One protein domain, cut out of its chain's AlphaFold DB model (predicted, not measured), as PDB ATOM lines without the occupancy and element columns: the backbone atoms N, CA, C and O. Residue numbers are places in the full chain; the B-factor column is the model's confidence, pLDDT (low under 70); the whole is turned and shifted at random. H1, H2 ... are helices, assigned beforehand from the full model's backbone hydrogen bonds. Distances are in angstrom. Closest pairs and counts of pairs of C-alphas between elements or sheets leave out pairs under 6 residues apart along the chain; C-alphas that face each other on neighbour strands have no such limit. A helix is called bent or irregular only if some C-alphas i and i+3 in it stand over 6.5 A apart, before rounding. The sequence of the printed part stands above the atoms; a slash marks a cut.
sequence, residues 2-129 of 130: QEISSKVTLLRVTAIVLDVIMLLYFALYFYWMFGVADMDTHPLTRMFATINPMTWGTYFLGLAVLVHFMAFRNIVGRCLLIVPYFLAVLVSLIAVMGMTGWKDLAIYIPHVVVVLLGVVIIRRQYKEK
ATOM      1  N   GLN A   2      77.276 105.992 136.118       68.81
ATOM      2  CA  GLN A   2      77.421 105.836 134.659       68.81
ATOM      3  C   GLN A   2      78.659 105.014 134.234       68.81
ATOM      4  O   GLN A   2      78.555 104.153 133.366       68.81
ATOM      5  N   GLU A   3      79.800 105.196 134.905       73.06
ATOM      6  CA  GLU A   3      81.042 104.458 134.608       73.06
ATOM      7  C   GLU A   3      80.935 102.947 134.905       73.06
ATOM      8  O   GLU A   3      81.386 102.116 134.121       73.06
ATOM      9  N   ILE A   4      80.277 102.570 136.008       75.06
ATOM     10  CA  ILE A   4      80.053 101.160 136.377       75.06
ATOM     11  C   ILE A   4      79.113 100.490 135.366       75.06
ATOM     12  O   ILE A   4      79.377  99.376 134.919       75.06
ATOM     13  N   SER A   5      78.049 101.190 134.957       76.19
ATOM     14  CA  SER A   5      77.119 100.712 133.927       76.19
ATOM     15  C   SER A   5      77.819 100.483 132.577       76.19
ATOM     16  O   SER A   5      77.614  99.455 131.926       76.19
ATOM     17  N   SER A   6      78.726 101.389 132.196       83.38
ATOM     18  CA  SER A   6      79.548 101.263 130.986       83.38
ATOM     19  C   SER A   6      80.473 100.040 131.039       83.38
ATOM     20  O   SER A   6      80.481  99.244 130.101       83.38
ATOM     21  N   LYS A   7      81.170  99.813 132.161       86.31
ATOM     22  CA  LYS A   7      82.052  98.645 132.346       86.31
ATOM     23  C   LYS A   7      81.298  97.315 132.274       86.31
ATOM     24  O   LYS A   7      81.775  96.376 131.640       86.31
ATOM     25  N   VAL A   8      80.111  97.229 132.879       87.12
ATOM     26  CA  VAL A   8      79.266  96.020 132.813       87.12
ATOM     27  C   VAL A   8      78.780  95.763 131.388       87.12
ATOM     28  O   VAL A   8      78.761  94.617 130.939       87.12
ATOM     29  N   THR A   9      78.410  96.820 130.665       91.25
ATOM     30  CA  THR A   9      77.984  96.719 129.264       91.25
ATOM     31  C   THR A   9      79.129  96.242 128.381       91.25
ATOM     32  O   THR A   9      78.954  95.285 127.629       91.25
ATOM     33  N   LEU A  10      80.315  96.835 128.533       95.00
ATOM     34  CA  LEU A  10      81.515  96.435 127.806       95.00
ATOM     35  C   LEU A  10      81.837  94.956 128.039       95.00
ATOM     36  O   LEU A  10      81.994  94.216 127.077       95.00
ATOM     37  N   LEU A  11      81.838  94.505 129.298       95.38
ATOM     38  CA  LEU A  11      82.105  93.109 129.644       95.38
ATOM     39  C   LEU A  11      81.126  92.140 128.960       95.38
ATOM     40  O   LEU A  11      81.538  91.096 128.460       95.38
ATOM     41  N   ARG A  12      79.833  92.483 128.915       94.88
ATOM     42  CA  ARG A  12      78.813  91.666 128.239       94.88
ATOM     43  C   ARG A  12      79.010  91.619 126.733       94.88
ATOM     44  O   ARG A  12      78.881  90.547 126.152       94.88
ATOM     45  N   VAL A  13      79.331  92.752 126.112       96.44
ATOM     46  CA  VAL A  13      79.631  92.808 124.677       96.44
ATOM     47  C   VAL A  13      80.864  91.964 124.371       96.44
ATOM     48  O   VAL A  13      80.810  91.128 123.476       96.44
ATOM     49  N   THR A  14      81.938  92.106 125.152       96.81
ATOM     50  CA  THR A  14      83.150  91.293 124.999       96.81
ATOM     51  C   THR A  14      82.847  89.804 125.124       96.81
ATOM     52  O   THR A  14      83.304  89.034 124.287       96.81
ATOM     53  N   ALA A  15      82.051  89.393 126.117       96.38
ATOM     54  CA  ALA A  15      81.648  87.998 126.277       96.38
ATOM     55  C   ALA A  15      80.918  87.463 125.036       96.38
ATOM     56  O   ALA A  15      81.338  86.460 124.475       96.38
ATOM     57  N   ILE A  16      79.889  88.172 124.558       95.62
ATOM     58  CA  ILE A  16      79.118  87.753 123.375       95.62
ATOM     59  C   ILE A  16      80.016  87.661 122.138       95.62
ATOM     60  O   ILE A  16      79.922  86.701 121.377       95.62
ATOM     61  N   VAL A  17      80.895  88.644 121.930       97.19
ATOM     62  CA  VAL A  17      81.824  88.646 120.792       97.19
ATOM     63  C   VAL A  17      82.755  87.437 120.855       97.19
ATOM     64  O   VAL A  17      82.931  86.761 119.844       97.19
ATOM     65  N   LEU A  18      83.315  87.127 122.027       96.75
ATOM     66  CA  LEU A  18      84.159  85.947 122.205       96.75
ATOM     67  C   LEU A  18      83.381  84.652 121.955       96.75
ATOM     68  O   LEU A  18      83.880  83.791 121.238       96.75
ATOM     69  N   ASP A  19      82.157  84.529 122.470       94.56
ATOM     70  CA  ASP A  19      81.319  83.344 122.258       94.56
ATOM     71  C   ASP A  19      81.039  83.112 120.767       94.56
ATOM     72  O   ASP A  19      81.161  81.989 120.275       94.56
ATOM     73  N   VAL A  20      80.716  84.176 120.024       95.75
ATOM     74  CA  VAL A  20      80.479  84.115 118.574       95.75
ATOM     75  C   VAL A  20      81.756  83.748 117.821       95.75
ATOM     76  O   VAL A  20      81.709  82.895 116.937       95.75
ATOM     77  N   ILE A  21      82.899  84.341 118.176       95.81
ATOM     78  CA  ILE A  21      84.195  83.992 117.575       95.81
ATOM     79  C   ILE A  21      84.500  82.511 117.800       95.81
ATOM     80  O   ILE A  21      84.870  81.822 116.852       95.81
ATOM     81  N   MET A  22      84.309  82.006 119.021       94.50
ATOM     82  CA  MET A  22      84.550  80.599 119.332       94.50
ATOM     83  C   MET A  22      83.603  79.681 118.561       94.50
ATOM     84  O   MET A  22      84.053  78.693 117.986       94.50
ATOM     85  N   LEU A  23      82.314  80.021 118.487       93.12
ATOM     86  CA  LEU A  23      81.337  79.258 117.713       93.12
ATOM     87  C   LEU A  23      81.739  79.171 116.236       93.12
ATOM     88  O   LEU A  23      81.769  78.078 115.673       93.12
ATOM     89  N   LEU A  24      82.083  80.307 115.622       95.19
ATOM     90  CA  LEU A  24      82.518  80.363 114.227       95.19
ATOM     91  C   LEU A  24      83.824  79.599 114.012       95.19
ATOM     92  O   LEU A  24      83.948  78.879 113.028       95.19
ATOM     93  N   TYR A  25      84.776  79.713 114.934       93.69
ATOM     94  CA  TYR A  25      86.050  79.005 114.868       93.69
ATOM     95  C   TYR A  25      85.862  77.481 114.884       93.69
ATOM     96  O   TYR A  25      86.412  76.789 114.027       93.69
ATOM     97  N   PHE A  26      85.040  76.952 115.796       90.75
ATOM     98  CA  PHE A  26      84.733  75.520 115.832       90.75
ATOM     99  C   PHE A  26      83.909  75.081 114.616       90.75
ATOM    100  O   PHE A  26      84.214  74.049 114.027       90.75
ATOM    101  N   ALA A  27      82.916  75.863 114.183       92.38
ATOM    102  CA  ALA A  27      82.145  75.562 112.974       92.38
ATOM    103  C   ALA A  27      83.038  75.498 111.723       92.38
ATOM    104  O   ALA A  27      82.915  74.579 110.915       92.38
ATOM    105  N   LEU A  28      83.981  76.434 111.598       93.44
ATOM    106  CA  LEU A  28      84.945  76.473 110.504       93.44
ATOM    107  C   LEU A  28      85.901  75.276 110.546       93.44
ATOM    108  O   LEU A  28      86.269  74.753 109.498       93.44
ATOM    109  N   TYR A  29      86.264  74.809 111.742       91.25
ATOM    110  CA  TYR A  29      87.044  73.586 111.897       91.25
ATOM    111  C   TYR A  29      86.272  72.343 111.467       91.25
ATOM    112  O   TYR A  29      86.821  71.519 110.746       91.25
ATOM    113  N   PHE A  30      85.002  72.213 111.859       90.12
ATOM    114  CA  PHE A  30      84.154  71.108 111.406       90.12
ATOM    115  C   PHE A  30      83.980  71.125 109.886       90.12
ATOM    116  O   PHE A  30      84.095  70.084 109.243       90.12
ATOM    117  N   TYR A  31      83.765  72.306 109.303       92.38
ATOM    118  CA  TYR A  31      83.737  72.468 107.852       92.38
ATOM    119  C   TYR A  31      85.051  72.024 107.207       92.38
ATOM    120  O   TYR A  31      85.033  71.255 106.255       92.38
ATOM    121  N   TRP A  32      86.191  72.463 107.740       91.69
ATOM    122  CA  TRP A  32      87.491  72.054 107.224       91.69
ATOM    123  C   TRP A  32      87.715  70.543 107.357       91.69
ATOM    124  O   TRP A  32      88.138  69.917 106.397       91.69
ATOM    125  N   MET A  33      87.369  69.946 108.499       88.25
ATOM    126  CA  MET A  33      87.583  68.524 108.780       88.25
ATOM    127  C   MET A  33      86.711  67.591 107.927       88.25
ATOM    128  O   MET A  33      87.168  66.526 107.526       88.25
ATOM    129  N   PHE A  34      85.451  67.956 107.689       89.31
ATOM    130  CA  PHE A  34      84.466  67.054 107.076       89.31
ATOM    131  C   PHE A  34      83.964  67.513 105.705       89.31
ATOM    132  O   PHE A  34      83.400  66.714 104.963       89.31
ATOM    133  N   GLY A  35      84.122  68.794 105.377       86.31
ATOM    134  CA  GLY A  35      83.595  69.409 104.158       86.31
ATOM    135  C   GLY A  35      84.644  69.706 103.087       86.31
ATOM    136  O   GLY A  35      84.269  70.007 101.956       86.31
ATOM    137  N   VAL A  36      85.938  69.626 103.409       88.25
ATOM    138  CA  VAL A  36      87.031  69.877 102.460       88.25
ATOM    139  C   VAL A  36      87.623  68.547 101.999       88.25
ATOM    140  O   VAL A  36      88.176  67.800 102.798       88.25
ATOM    141  N   ALA A  37      87.509  68.261 100.697       81.62
ATOM    142  CA  ALA A  37      87.989  67.008 100.106       81.62
ATOM    143  C   ALA A  37      89.521  66.947  99.966       81.62
ATOM    144  O   ALA A  37      90.108  65.886 100.152       81.62
ATOM    145  N   ASP A  38      90.158  68.080  99.655       86.31
ATOM    146  CA  ASP A  38      91.615  68.213  99.577       86.31
ATOM    147  C   ASP A  38      92.090  69.174 100.668       86.31
ATOM    148  O   ASP A  38      92.060  70.397 100.519       86.31
ATOM    149  N   MET A  39      92.444  68.608 101.823       82.81
ATOM    150  CA  MET A  39      92.882  69.395 102.970       82.81
ATOM    151  C   MET A  39      94.232  70.059 102.715       82.81
ATOM    152  O   MET A  39      94.403  71.215 103.084       82.81
ATOM    153  N   ASP A  40      95.189  69.392 102.079       81.88
ATOM    154  CA  ASP A  40      96.580  69.864 102.044       81.88
ATOM    155  C   ASP A  40      96.738  71.194 101.291       81.88
ATOM    156  O   ASP A  40      97.594  72.013 101.633       81.88
ATOM    157  N   THR A  41      95.864  71.457 100.320       85.38
ATOM    158  CA  THR A  41      95.857  72.699  99.533       85.38
ATOM    159  C   THR A  41      94.938  73.784 100.101       85.38
ATOM    160  O   THR A  41      94.988  74.939  99.665       85.38
ATOM    161  N   HIS A  42      94.115  73.465 101.104       89.69
ATOM    162  CA  HIS A  42      93.116  74.388 101.629       89.69
ATOM    163  C   HIS A  42      93.743  75.463 102.541       89.69
ATOM    164  O   HIS A  42      94.495  75.140 103.464       89.69
ATOM    165  N   PRO A  43      93.391  76.757 102.398       87.56
ATOM    166  CA  PRO A  43      94.006  77.843 103.177       87.56
ATOM    167  C   PRO A  43      93.811  77.708 104.695       87.56
ATOM    168  O   PRO A  43      94.644  78.162 105.482       87.56
ATOM    169  N   LEU A  44      92.728  77.050 105.117       89.69
ATOM    170  CA  LEU A  44      92.445  76.787 106.532       89.69
ATOM    171  C   LEU A  44      93.405  75.775 107.168       89.69
ATOM    172  O   LEU A  44      93.555  75.775 108.387       89.69
ATOM    173  N   THR A  45      94.099  74.960 106.377       89.88
ATOM    174  CA  THR A  45      95.008  73.925 106.883       89.88
ATOM    175  C   THR A  45      96.156  74.531 107.660       89.88
ATOM    176  O   THR A  45      96.442  74.101 108.774       89.88
ATOM    177  N   ARG A  46      96.747  75.619 107.154       88.88
ATOM    178  CA  ARG A  46      97.793  76.344 107.886       88.88
ATOM    179  C   ARG A  46      97.281  76.881 109.223       88.88
ATOM    180  O   ARG A  46      97.995  76.822 110.225       88.88
ATOM    181  N   MET A  47      96.049  77.391 109.244       89.12
ATOM    182  CA  MET A  47      95.418  77.898 110.459       89.12
ATOM    183  C   MET A  47      95.175  76.774 111.468       89.12
ATOM    184  O   MET A  47      95.624  76.900 112.601       89.12
ATOM    185  N   PHE A  48      94.526  75.675 111.077       90.62
ATOM    186  CA  PHE A  48      94.161  74.596 112.001       90.62
ATOM    187  C   PHE A  48      95.322  73.676 112.385       90.62
ATOM    188  O   PHE A  48      95.286  73.086 113.463       90.62
ATOM    189  N   ALA A  49      96.386  73.616 111.583       85.62
ATOM    190  CA  ALA A  49      97.648  73.005 111.990       85.62
ATOM    191  C   ALA A  49      98.359  73.828 113.079       85.62
ATOM    192  O   ALA A  49      98.993  73.262 113.966       85.62
ATOM    193  N   THR A  50      98.238  75.159 113.035       85.81
ATOM    194  CA  THR A  50      98.904  76.063 113.992       85.81
ATOM    195  C   THR A  50      98.076  76.255 115.263       85.81
ATOM    196  O   THR A  50      98.557  76.071 116.379       85.81
ATOM    197  N   ILE A  51      96.810  76.627 115.096       87.69
ATOM    198  CA  ILE A  51      95.842  76.863 116.161       87.69
ATOM    199  C   ILE A  51      94.823  75.738 116.060       87.69
ATOM    200  O   ILE A  51      93.732  75.909 115.517       87.69
ATOM    201  N   ASN A  52      95.219  74.561 116.535       86.12
ATOM    202  CA  ASN A  52      94.355  73.391 116.543       86.12
ATOM    203  C   ASN A  52      93.285  73.545 117.644       86.12
ATOM    204  O   ASN A  52      93.634  73.872 118.788       86.12
ATOM    205  N   PRO A  53      91.996  73.298 117.348       84.50
ATOM    206  CA  PRO A  53      90.934  73.399 118.344       84.50
ATOM    207  C   PRO A  53      91.122  72.480 119.542       84.50
ATOM    208  O   PRO A  53      90.754  72.853 120.651       84.50
ATOM    209  N   MET A  54      91.751  71.325 119.336       82.69
ATOM    210  CA  MET A  54      92.022  70.334 120.375       82.69
ATOM    211  C   MET A  54      93.222  70.700 121.252       82.69
ATOM    212  O   MET A  54      93.454  70.044 122.255       82.69
ATOM    213  N   THR A  55      93.994  71.733 120.914       83.00
ATOM    214  CA  THR A  55      95.072  72.236 121.777       83.00
ATOM    215  C   THR A  55      94.808  73.697 122.117       83.00
ATOM    216  O   THR A  55      94.074  74.006 123.058       83.00
ATOM    217  N   TRP A  56      95.325  74.615 121.306       87.00
ATOM    218  CA  TRP A  56      95.207  76.053 121.509       87.00
ATOM    219  C   TRP A  56      93.759  76.535 121.561       87.00
ATOM    220  O   TRP A  56      93.412  77.336 122.431       87.00
ATOM    221  N   GLY A  57      92.891  76.026 120.684       88.94
ATOM    222  CA  GLY A  57      91.489  76.444 120.660       88.94
ATOM    223  C   GLY A  57      90.728  76.092 121.937       88.94
ATOM    224  O   GLY A  57      89.862  76.858 122.355       88.94
ATOM    225  N   THR A  58      91.097  75.008 122.624       90.50
ATOM    226  CA  THR A  58      90.469  74.635 123.898       90.50
ATOM    227  C   THR A  58      90.874  75.604 125.016       90.50
ATOM    228  O   THR A  58      90.051  75.928 125.875       90.50
ATOM    229  N   TYR A  59      92.095  76.155 124.999       91.81
ATOM    230  CA  TYR A  59      92.478  77.221 125.936       91.81
ATOM    231  C   TYR A  59      91.683  78.504 125.700       91.81
ATOM    232  O   TYR A  59      91.157  79.082 126.652       91.81
ATOM    233  N   PHE A  60      91.548  78.926 124.439       93.06
ATOM    234  CA  PHE A  60      90.765  80.112 124.086       93.06
ATOM    235  C   PHE A  60      89.284  79.944 124.435       93.06
ATOM    236  O   PHE A  60      88.681  80.867 124.985       93.06
ATOM    237  N   LEU A  61      88.725  78.745 124.233       94.25
ATOM    238  CA  LEU A  61      87.376  78.414 124.685       94.25
ATOM    239  C   LEU A  61      87.241  78.561 126.206       94.25
ATOM    240  O   LEU A  61      86.276  79.148 126.684       94.25
ATOM    241  N   GLY A  62      88.229  78.085 126.968       94.69
ATOM    242  CA  GLY A  62      88.254  78.243 128.421       94.69
ATOM    243  C   GLY A  62      88.248  79.707 128.866       94.69
ATOM    244  O   GLY A  62      87.527  80.068 129.794       94.69
ATOM    245  N   LEU A  63      88.992  80.575 128.176       95.31
ATOM    246  CA  LEU A  63      88.966  82.016 128.439       95.31
ATOM    247  C   LEU A  63      87.597  82.629 128.119       95.31
ATOM    248  O   LEU A  63      87.076  83.389 128.935       95.31
ATOM    249  N   ALA A  64      86.991  82.270 126.985       95.56
ATOM    250  CA  ALA A  64      85.649  82.727 126.626       95.56
ATOM    251  C   ALA A  64      84.612  82.319 127.688       95.56
ATOM    252  O   ALA A  64      83.853  83.165 128.158       95.56
ATOM    253  N   VAL A  65      84.668  81.072 128.176       96.12
ATOM    254  CA  VAL A  65      83.824  80.575 129.280       96.12
ATOM    255  C   VAL A  65      83.970  81.448 130.529       96.12
ATOM    256  O   VAL A  65      82.966  81.860 131.114       96.12
ATOM    257  N   LEU A  66      85.201  81.775 130.942       96.88
ATOM    258  CA  LEU A  66      85.434  82.628 132.113       96.88
ATOM    259  C   LEU A  66      84.852  84.031 131.928       96.88
ATOM    260  O   LEU A  66      84.185  84.545 132.830       96.88
ATOM    261  N   VAL A  67      85.078  84.645 130.765       96.38
ATOM    262  CA  VAL A  67      84.547  85.979 130.453       96.38
ATOM    263  C   VAL A  67      83.020  85.959 130.442       96.38
ATOM    264  O   VAL A  67      82.392  86.826 131.057       96.38
ATOM    265  N   HIS A  68      82.407  84.925 129.863       96.12
ATOM    266  CA  HIS A  68      80.961  84.737 129.892       96.12
ATOM    267  C   HIS A  68      80.429  84.578 131.320       96.12
ATOM    268  O   HIS A  68      79.423  85.189 131.681       96.12
ATOM    269  N   PHE A  69      81.107  83.807 132.173       95.44
ATOM    270  CA  PHE A  69      80.690  83.603 133.564       95.44
ATOM    271  C   PHE A  69      80.729  84.907 134.361       95.44
ATOM    272  O   PHE A  69      79.836  85.158 135.176       95.44
ATOM    273  N   MET A  70      81.729  85.756 134.107       94.19
ATOM    274  CA  MET A  70      81.818  87.091 134.701       94.19
ATOM    275  C   MET A  70      80.698  88.016 134.205       94.19
ATOM    276  O   MET A  70      80.123  88.753 135.008       94.19
ATOM    277  N   ALA A  71      80.355  87.952 132.916       93.69
ATOM    278  CA  ALA A  71      79.358  88.810 132.278       93.69
ATOM    279  C   ALA A  71      77.900  88.431 132.597       93.69
ATOM    280  O   ALA A  71      77.043  89.308 132.783       93.69
ATOM    281  N   PHE A  72      77.606  87.129 132.656       92.12
ATOM    282  CA  PHE A  72      76.250  86.592 132.698       92.12
ATOM    283  C   PHE A  72      76.031  85.638 133.872       92.12
ATOM    284  O   PHE A  72      76.807  84.723 134.148       92.12
ATOM    285  N   ARG A  73      74.889  85.828 134.544       89.81
ATOM    286  CA  ARG A  73      74.416  84.985 135.657       89.81
ATOM    287  C   ARG A  73      73.418  83.901 135.226       89.81
ATOM    288  O   ARG A  73      72.925  83.172 136.079       89.81
ATOM    289  N   ASN A  74      73.111  83.806 133.932       90.00
ATOM    290  CA  ASN A  74      72.153  82.838 133.400       90.00
ATOM    291  C   ASN A  74      72.736  81.417 133.423       90.00
ATOM    292  O   ASN A  74      73.749  81.162 132.777       90.00
ATOM    293  N   ILE A  75      72.074  80.491 134.124       87.31
ATOM    294  CA  ILE A  75      72.506  79.091 134.221       87.31
ATOM    295  C   ILE A  75      72.534  78.411 132.846       87.31
ATOM    296  O   ILE A  75      73.479  77.690 132.549       87.31
ATOM    297  N   VAL A  76      71.559  78.707 131.977       88.06
ATOM    298  CA  VAL A  76      71.447  78.073 130.654       88.06
ATOM    299  C   VAL A  76      72.642  78.447 129.778       88.06
ATOM    300  O   VAL A  76      73.294  77.562 129.237       88.06
ATOM    301  N   GLY A  77      72.989  79.739 129.708       87.12
ATOM    302  CA  GLY A  77      74.158  80.209 128.952       87.12
ATOM    303  C   GLY A  77      75.476  79.631 129.474       87.12
ATOM    304  O   GLY A  77      76.333  79.225 128.696       87.12
ATOM    305  N   ARG A  78      75.607  79.487 130.799       90.81
ATOM    306  CA  ARG A  78      76.790  78.858 131.405       90.81
ATOM    307  C   ARG A  78      76.920  77.390 131.029       90.81
ATOM    308  O   ARG A  78      78.005  76.965 130.644       90.81
ATOM    309  N   CYS A  79      75.827  76.636 131.130       89.38
ATOM    310  CA  CYS A  79      75.793  75.228 130.742       89.38
ATOM    311  C   CYS A  79      76.114  75.053 129.253       89.38
ATOM    312  O   CYS A  79      76.887  74.166 128.898       89.38
ATOM    313  N   LEU A  80      75.578  75.934 128.402       89.81
ATOM    314  CA  LEU A  80      75.786  75.898 126.956       89.81
ATOM    315  C   LEU A  80      77.261  76.029 126.560       89.81
ATOM    316  O   LEU A  80      77.654  75.435 125.568       89.81
ATOM    317  N   LEU A  81      78.074  76.769 127.319       90.00
ATOM    318  CA  LEU A  81      79.499  76.944 127.018       90.00
ATOM    319  C   LEU A  81      80.401  75.953 127.756       90.00
ATOM    320  O   LEU A  81      81.397  75.489 127.202       90.00
ATOM    321  N   ILE A  82      80.062  75.594 128.997       91.50
ATOM    322  CA  ILE A  82      80.914  74.706 129.793       91.50
ATOM    323  C   ILE A  82      80.869  73.256 129.308       91.50
ATOM    324  O   ILE A  82      81.878  72.561 129.389       91.50
ATOM    325  N   VAL A  83      79.730  72.796 128.778       91.38
ATOM    326  CA  VAL A  83      79.605  71.431 128.250       91.38
ATOM    327  C   VAL A  83      80.503  71.235 127.020       91.38
ATOM    328  O   VAL A  83      81.348  70.341 127.066       91.38
ATOM    329  N   PRO A  84      80.437  72.080 125.968       89.38
ATOM    330  CA  PRO A  84      81.389  72.026 124.860       89.38
ATOM    331  C   PRO A  84      82.842  72.179 125.303       89.38
ATOM    332  O   PRO A  84      83.711  71.512 124.753       89.38
ATOM    333  N   TYR A  85      83.116  73.012 126.313       92.44
ATOM    334  CA  TYR A  85      84.464  73.154 126.857       92.44
ATOM    335  C   TYR A  85      84.998  71.846 127.444       92.44
ATOM    336  O   TYR A  85      86.088  71.417 127.074       92.44
ATOM    337  N   PHE A  86      84.235  71.177 128.311       90.81
ATOM    338  CA  PHE A  86      84.652  69.886 128.858       90.81
ATOM    339  C   PHE A  86      84.782  68.818 127.776       90.81
ATOM    340  O   PHE A  86      85.733  68.044 127.817       90.81
ATOM    341  N   LEU A  87      83.885  68.796 126.788       89.50
ATOM    342  CA  LEU A  87      84.012  67.892 125.646       89.50
ATOM    343  C   LEU A  87      85.305  68.152 124.864       89.50
ATOM    344  O   LEU A  87      86.023  67.205 124.566       89.50
ATOM    345  N   ALA A  88      85.648  69.412 124.591       88.44
ATOM    346  CA  ALA A  88      86.888  69.769 123.905       88.44
ATOM    347  C   ALA A  88      88.133  69.362 124.713       88.44
ATOM    348  O   ALA A  88      89.066  68.794 124.148       88.44
ATOM    349  N   VAL A  89      88.120  69.557 126.039       89.31
ATOM    350  CA  VAL A  89      89.183  69.057 126.927       89.31
ATOM    351  C   VAL A  89      89.273  67.533 126.857       89.31
ATOM    352  O   VAL A  89      90.364  67.005 126.711       89.31
ATOM    353  N   LEU A  90      88.157  66.802 126.912       86.62
ATOM    354  CA  LEU A  90      88.168  65.337 126.816       86.62
ATOM    355  C   LEU A  90      88.708  64.843 125.469       86.62
ATOM    356  O   LEU A  90      89.479  63.890 125.432       86.62
ATOM    357  N   VAL A  91      88.348  65.495 124.366       81.69
ATOM    358  CA  VAL A  91      88.880  65.140 123.044       81.69
ATOM    359  C   VAL A  91      90.369  65.482 122.943       81.69
ATOM    360  O   VAL A  91      91.115  64.734 122.314       81.69
ATOM    361  N   SER A  92      90.851  66.524 123.628       79.25
ATOM    362  CA  SER A  92      92.291  66.789 123.695       79.25
ATOM    363  C   SER A  92      93.072  65.685 124.414       79.25
ATOM    364  O   SER A  92      94.226  65.461 124.066       79.25
ATOM    365  N   LEU A  93      92.460  64.926 125.342       75.81
ATOM    366  CA  LEU A  93      93.081  63.711 125.907       75.81
ATOM    367  C   LEU A  93      93.356  62.638 124.850       75.81
ATOM    368  O   LEU A  93      94.347  61.919 124.965       75.81
ATOM    369  N   ILE A  94      92.540  62.546 123.796       69.56
ATOM    370  CA  ILE A  94      92.774  61.595 122.698       69.56
ATOM    371  C   ILE A  94      94.033  61.986 121.917       69.56
ATOM    372  O   ILE A  94      94.820  61.118 121.549       69.56
ATOM    373  N   ALA A  95      94.292  63.285 121.737       64.06
ATOM    374  CA  ALA A  95      95.527  63.760 121.104       64.06
ATOM    375  C   ALA A  95      96.794  63.410 121.915       64.06
ATOM    376  O   ALA A  95      97.896  63.407 121.373       64.06
ATOM    377  N   VAL A  96      96.631  63.084 123.200       65.94
ATOM    378  CA  VAL A  96      97.696  62.756 124.156       65.94
ATOM    379  C   VAL A  96      97.869  61.236 124.346       65.94
ATOM    380  O   VAL A  96      98.796  60.814 125.032       65.94
ATOM    381  N   MET A  97      97.072  60.381 123.679       63.41
ATOM    382  CA  MET A  97      97.088  58.903 123.811       63.41
ATOM    383  C   MET A  97      98.408  58.179 123.428       63.41
ATOM    384  O   MET A  97      98.443  56.953 123.395       63.41
ATOM    385  N   GLY A  98      99.510  58.894 123.194       61.25
ATOM    386  CA  GLY A  98     100.863  58.338 123.030       61.25
ATOM    387  C   GLY A  98     101.889  58.823 124.065       61.25
ATOM    388  O   GLY A  98     103.064  58.476 123.966       61.25
ATOM    389  N   MET A  99     101.482  59.646 125.035       69.44
ATOM    390  CA  MET A  99     102.381  60.253 126.018       69.44
ATOM    391  C   MET A  99     102.554  59.334 127.234       69.44
ATOM    392  O   MET A  99     101.582  58.852 127.812       69.44
ATOM    393  N   THR A 100     103.805  59.067 127.612       68.31
ATOM    394  CA  THR A 100     104.156  58.098 128.669       68.31
ATOM    395  C   THR A 100     104.646  58.768 129.956       68.31
ATOM    396  O   THR A 100     104.782  58.099 130.981       68.31
ATOM    397  N   GLY A 101     104.899  60.083 129.942       74.69
ATOM    398  CA  GLY A 101     105.467  60.818 131.069       74.69
ATOM    399  C   GLY A 101     104.450  61.663 131.838       74.69
ATOM    400  O   GLY A 101     103.635  62.371 131.267       74.69
ATOM    401  N   TRP A 102     104.570  61.721 133.167       76.38
ATOM    402  CA  TRP A 102     103.752  62.620 134.003       76.38
ATOM    403  C   TRP A 102     103.928  64.112 133.680       76.38
ATOM    404  O   TRP A 102     103.044  64.916 133.962       76.38
ATOM    405  N   LYS A 103     105.062  64.498 133.085       76.06
ATOM    406  CA  LYS A 103     105.321  65.883 132.655       76.06
ATOM    407  C   LYS A 103     104.452  66.295 131.470       76.06
ATOM    408  O   LYS A 103     104.156  67.474 131.318       76.06
ATOM    409  N   ASP A 104     103.999  65.326 130.688       73.56
ATOM    410  CA  ASP A 104     103.173  65.542 129.507       73.56
ATOM    411  C   ASP A 104     101.765  66.026 129.883       73.56
ATOM    412  O   ASP A 104     101.157  66.823 129.172       73.56
ATOM    413  N   LEU A 105     101.297  65.659 131.081       78.75
ATOM    414  CA  LEU A 105     100.050  66.152 131.671       78.75
ATOM    415  C   LEU A 105     100.089  67.649 132.017       78.75
ATOM    416  O   LEU A 105      99.037  68.238 132.271       78.75
ATOM    417  N   ALA A 106     101.262  68.293 132.017       83.50
ATOM    418  CA  ALA A 106     101.377  69.723 132.311       83.50
ATOM    419  C   ALA A 106     100.577  70.594 131.326       83.50
ATOM    420  O   ALA A 106     100.131  71.682 131.692       83.50
ATOM    421  N   ILE A 107     100.317  70.084 130.116       82.62
ATOM    422  CA  ILE A 107      99.450  70.716 129.117       82.62
ATOM    423  C   ILE A 107      98.017  70.952 129.639       82.62
ATOM    424  O   ILE A 107      97.339  71.866 129.186       82.62
ATOM    425  N   TYR A 108      97.569  70.212 130.663       85.88
ATOM    426  CA  TYR A 108      96.241  70.367 131.267       85.88
ATOM    427  C   TYR A 108      96.167  71.370 132.416       85.88
ATOM    428  O   TYR A 108      95.066  71.733 132.836       85.88
ATOM    429  N   ILE A 109      97.302  71.858 132.923       88.81
ATOM    430  CA  ILE A 109      97.330  72.832 134.024       88.81
ATOM    431  C   ILE A 109      96.462  74.068 133.717       88.81
ATOM    432  O   ILE A 109      95.665  74.445 134.581       88.81
ATOM    433  N   PRO A 110      96.508  74.667 132.508       90.19
ATOM    434  CA  PRO A 110      95.623  75.779 132.166       90.19
ATOM    435  C   PRO A 110      94.133  75.434 132.300       90.19
ATOM    436  O   PRO A 110      93.350  76.276 132.736       90.19
ATOM    437  N   HIS A 111      93.727  74.199 131.992       91.75
ATOM    438  CA  HIS A 111      92.332  73.770 132.127       91.75
ATOM    439  C   HIS A 111      91.902  73.668 133.593       91.75
ATOM    440  O   HIS A 111      90.814  74.120 133.947       91.75
ATOM    441  N   VAL A 112      92.776  73.162 134.467       91.88
ATOM    442  CA  VAL A 112      92.528  73.149 135.918       91.88
ATOM    443  C   VAL A 112      92.332  74.574 136.439       91.88
ATOM    444  O   VAL A 112      91.386  74.836 137.182       91.88
ATOM    445  N   VAL A 113      93.171  75.517 136.001       94.19
ATOM    446  CA  VAL A 113      93.051  76.936 136.371       94.19
ATOM    447  C   VAL A 113      91.714  77.519 135.907       94.19
ATOM    448  O   VAL A 113      91.036  78.177 136.696       94.19
ATOM    449  N   VAL A 114      91.291  77.246 134.671       94.19
ATOM    450  CA  VAL A 114      89.989  77.697 134.149       94.19
ATOM    451  C   VAL A 114      88.835  77.161 134.998       94.19
ATOM    452  O   VAL A 114      87.960  77.930 135.395       94.19
ATOM    453  N   VAL A 115      88.841  75.873 135.343       93.62
ATOM    454  CA  VAL A 115      87.784  75.280 136.175       93.62
ATOM    455  C   VAL A 115      87.739  75.939 137.557       93.62
ATOM    456  O   VAL A 115      86.667  76.351 138.007       93.62
ATOM    457  N   LEU A 116      88.890  76.103 138.216       95.44
ATOM    458  CA  LEU A 116      88.972  76.731 139.538       95.44
ATOM    459  C   LEU A 116      88.476  78.182 139.518       95.44
ATOM    460  O   LEU A 116      87.657  78.565 140.356       95.44
ATOM    461  N   LEU A 117      88.918  78.980 138.543       96.19
ATOM    462  CA  LEU A 117      88.466  80.363 138.382       96.19
ATOM    463  C   LEU A 117      86.960  80.435 138.114       96.19
ATOM    464  O   LEU A 117      86.272  81.259 138.717       96.19
ATOM    465  N   GLY A 118      86.431  79.540 137.276       93.75
ATOM    466  CA  GLY A 118      85.000  79.445 137.002       93.75
ATOM    467  C   GLY A 118      84.186  79.205 138.275       93.75
ATOM    468  O   GLY A 118      83.224  79.928 138.538       93.75
ATOM    469  N   VAL A 119      84.609  78.256 139.119       93.50
ATOM    470  CA  VAL A 119      83.961  77.974 140.413       93.50
ATOM    471  C   VAL A 119      83.997  79.194 141.333       93.50
ATOM    472  O   VAL A 119      82.976  79.539 141.934       93.50
ATOM    473  N   VAL A 120      85.143  79.875 141.433       95.56
ATOM    474  CA  VAL A 120      85.299  81.083 142.261       95.56
ATOM    475  C   VAL A 120      84.367  82.203 141.791       95.56
ATOM    476  O   VAL A 120      83.671  82.797 142.619       95.56
ATOM    477  N   ILE A 121      84.298  82.460 140.481       93.81
ATOM    478  CA  ILE A 121      83.413  83.473 139.887       93.81
ATOM    479  C   ILE A 121      81.948  83.165 140.217       93.81
ATOM    480  O   ILE A 121      81.235  84.032 140.729       93.81
ATOM    481  N   ILE A 122      81.513  81.922 139.987       91.31
ATOM    482  CA  ILE A 122      80.134  81.497 140.255       91.31
ATOM    483  C   ILE A 122      79.802  81.647 141.743       91.31
ATOM    484  O   ILE A 122      78.768  82.233 142.077       91.31
ATOM    485  N   ARG A 123      80.673  81.165 142.644       92.19
ATOM    486  CA  ARG A 123      80.471  81.276 144.099       92.19
ATOM    487  C   ARG A 123      80.349  82.726 144.544       92.19
ATOM    488  O   ARG A 123      79.442  83.049 145.308       92.19
ATOM    489  N   ARG A 124      81.237  83.599 144.065       92.06
ATOM    490  CA  ARG A 124      81.216  85.026 144.406       92.06
ATOM    491  C   ARG A 124      79.893  85.672 143.998       92.06
ATOM    492  O   ARG A 124      79.258  86.328 144.815       92.06
ATOM    493  N   GLN A 125      79.441  85.432 142.772       88.44
ATOM    494  CA  GLN A 125      78.194  86.008 142.263       88.44
ATOM    495  C   GLN A 125      76.940  85.457 142.952       88.44
ATOM    496  O   GLN A 125      75.921  86.145 142.979       88.44
ATOM    497  N   TYR A 126      76.993  84.230 143.482       85.75
ATOM    498  CA  TYR A 126      75.920  83.677 144.307       85.75
ATOM    499  C   TYR A 126      75.864  84.362 145.678       85.75
ATOM    500  O   TYR A 126      74.786  84.711 146.145       85.75
ATOM    501  N   LYS A 127      77.027  84.624 146.289       83.69
ATOM    502  CA  LYS A 127      77.135  85.301 147.590       83.69
ATOM    503  C   LYS A 127      76.690  86.767 147.545       83.69
ATOM    504  O   LYS A 127      76.166  87.261 148.522       83.69
ATOM    505  N   GLU A 128      76.863  87.445 146.410       77.44
ATOM    506  CA  GLU A 128      76.364  88.813 146.176       77.44
ATOM    507  C   GLU A 128      74.838  88.887 145.946       77.44
ATOM    508  O   GLU A 128      74.301  89.975 145.740       77.44
ATOM    509  N   LYS A 129      74.141  87.745 145.883       61.06
ATOM    510  CA  LYS A 129      72.687  87.660 145.671       61.06
ATOM    511  C   LYS A 129      71.890  87.393 146.954       61.06
ATOM    512  O   LYS A 129      70.674  87.561 146.902       61.06
TER     513      LYS A 129
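Overview. This is residues 2 to 129 of the 130 residues of an uncharacterized protein of Hornefia porci (UniProt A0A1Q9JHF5). One long helix, H1, lies along one side of a three-helix bundle of H3, H4 and H5; H3 is in the middle, between H1 and the open pair H4 and H5, and short H2 sits crosswise near the end of H1. Residues 2 to 7 of H1 and residues 97 to 103 of the link between H4 and H5 stick out. The printed part has 128 residues with five named helices in the order H1, H2, H3, H4, H5 and no named strand, and its class is all helix. It is only just loose, close to compact, with a radius of gyration of the C-alphas of 16.9 A and spans of 52 by 35 by 23 A.

Along the chain. H1, residues 2 to 35, is 47.9 A long and begins at C-alpha 2 (77.421, 105.836, 134.659). H2 is residues 43 to 50. H3, residues 53 to 71, is 23.8 A long, with a kink of 27 degrees near residue 60. H4, residues 75 to 95, is 30.6 A long. H5, residues 104 to 127, is 37.4 A long and ends at C-alpha 127 (77.135, 85.301, 147.590); it is irregular, with C-alphas 107 and 110 being 7.0 A apart.

Arrangement. H1 touches H3, the hub, at a shallow tilt of 26 degrees, opposite ways; their closest C-alphas, of Ala 15 and His 68, are 4.9 A apart. H3 and H4 form a helical hairpin, closest at the C-alphas of Met 54 and Ser 92, 4.9 A. H3 touches H5 the same way at 13 degrees, a shallow tilt, closest at the C-alphas of Leu 66 and Gly 118, 5.8 A. H3, H4 and H5 are an up-and-down bundle, each running against the one before. H4 and H5 are close but not clearly touching, with the closest C-alphas, of Val 89 and His 111, 7.7 A apart. With residues 29 to 32 alone, H1 only just touches H2, with 3 pairs of C-alphas within 8 A, the closest being Trp 32 and Leu 44, 6.9 A. Every O i to N i+4 pair is within hydrogen-bond range in H1, against 3 of 4 in H2, 12 of 15 in H3, 14 of 17 in H4 and 16 of 20 in H5.

Size, cuts and confidence. The two farthest C-alphas, of Gln 2 and Thr 100, are 55.0 A apart. The printed part has no cut, and no link is long. The pLDDT is under 70 at residue 2, residues 94 to 100 and residue 129.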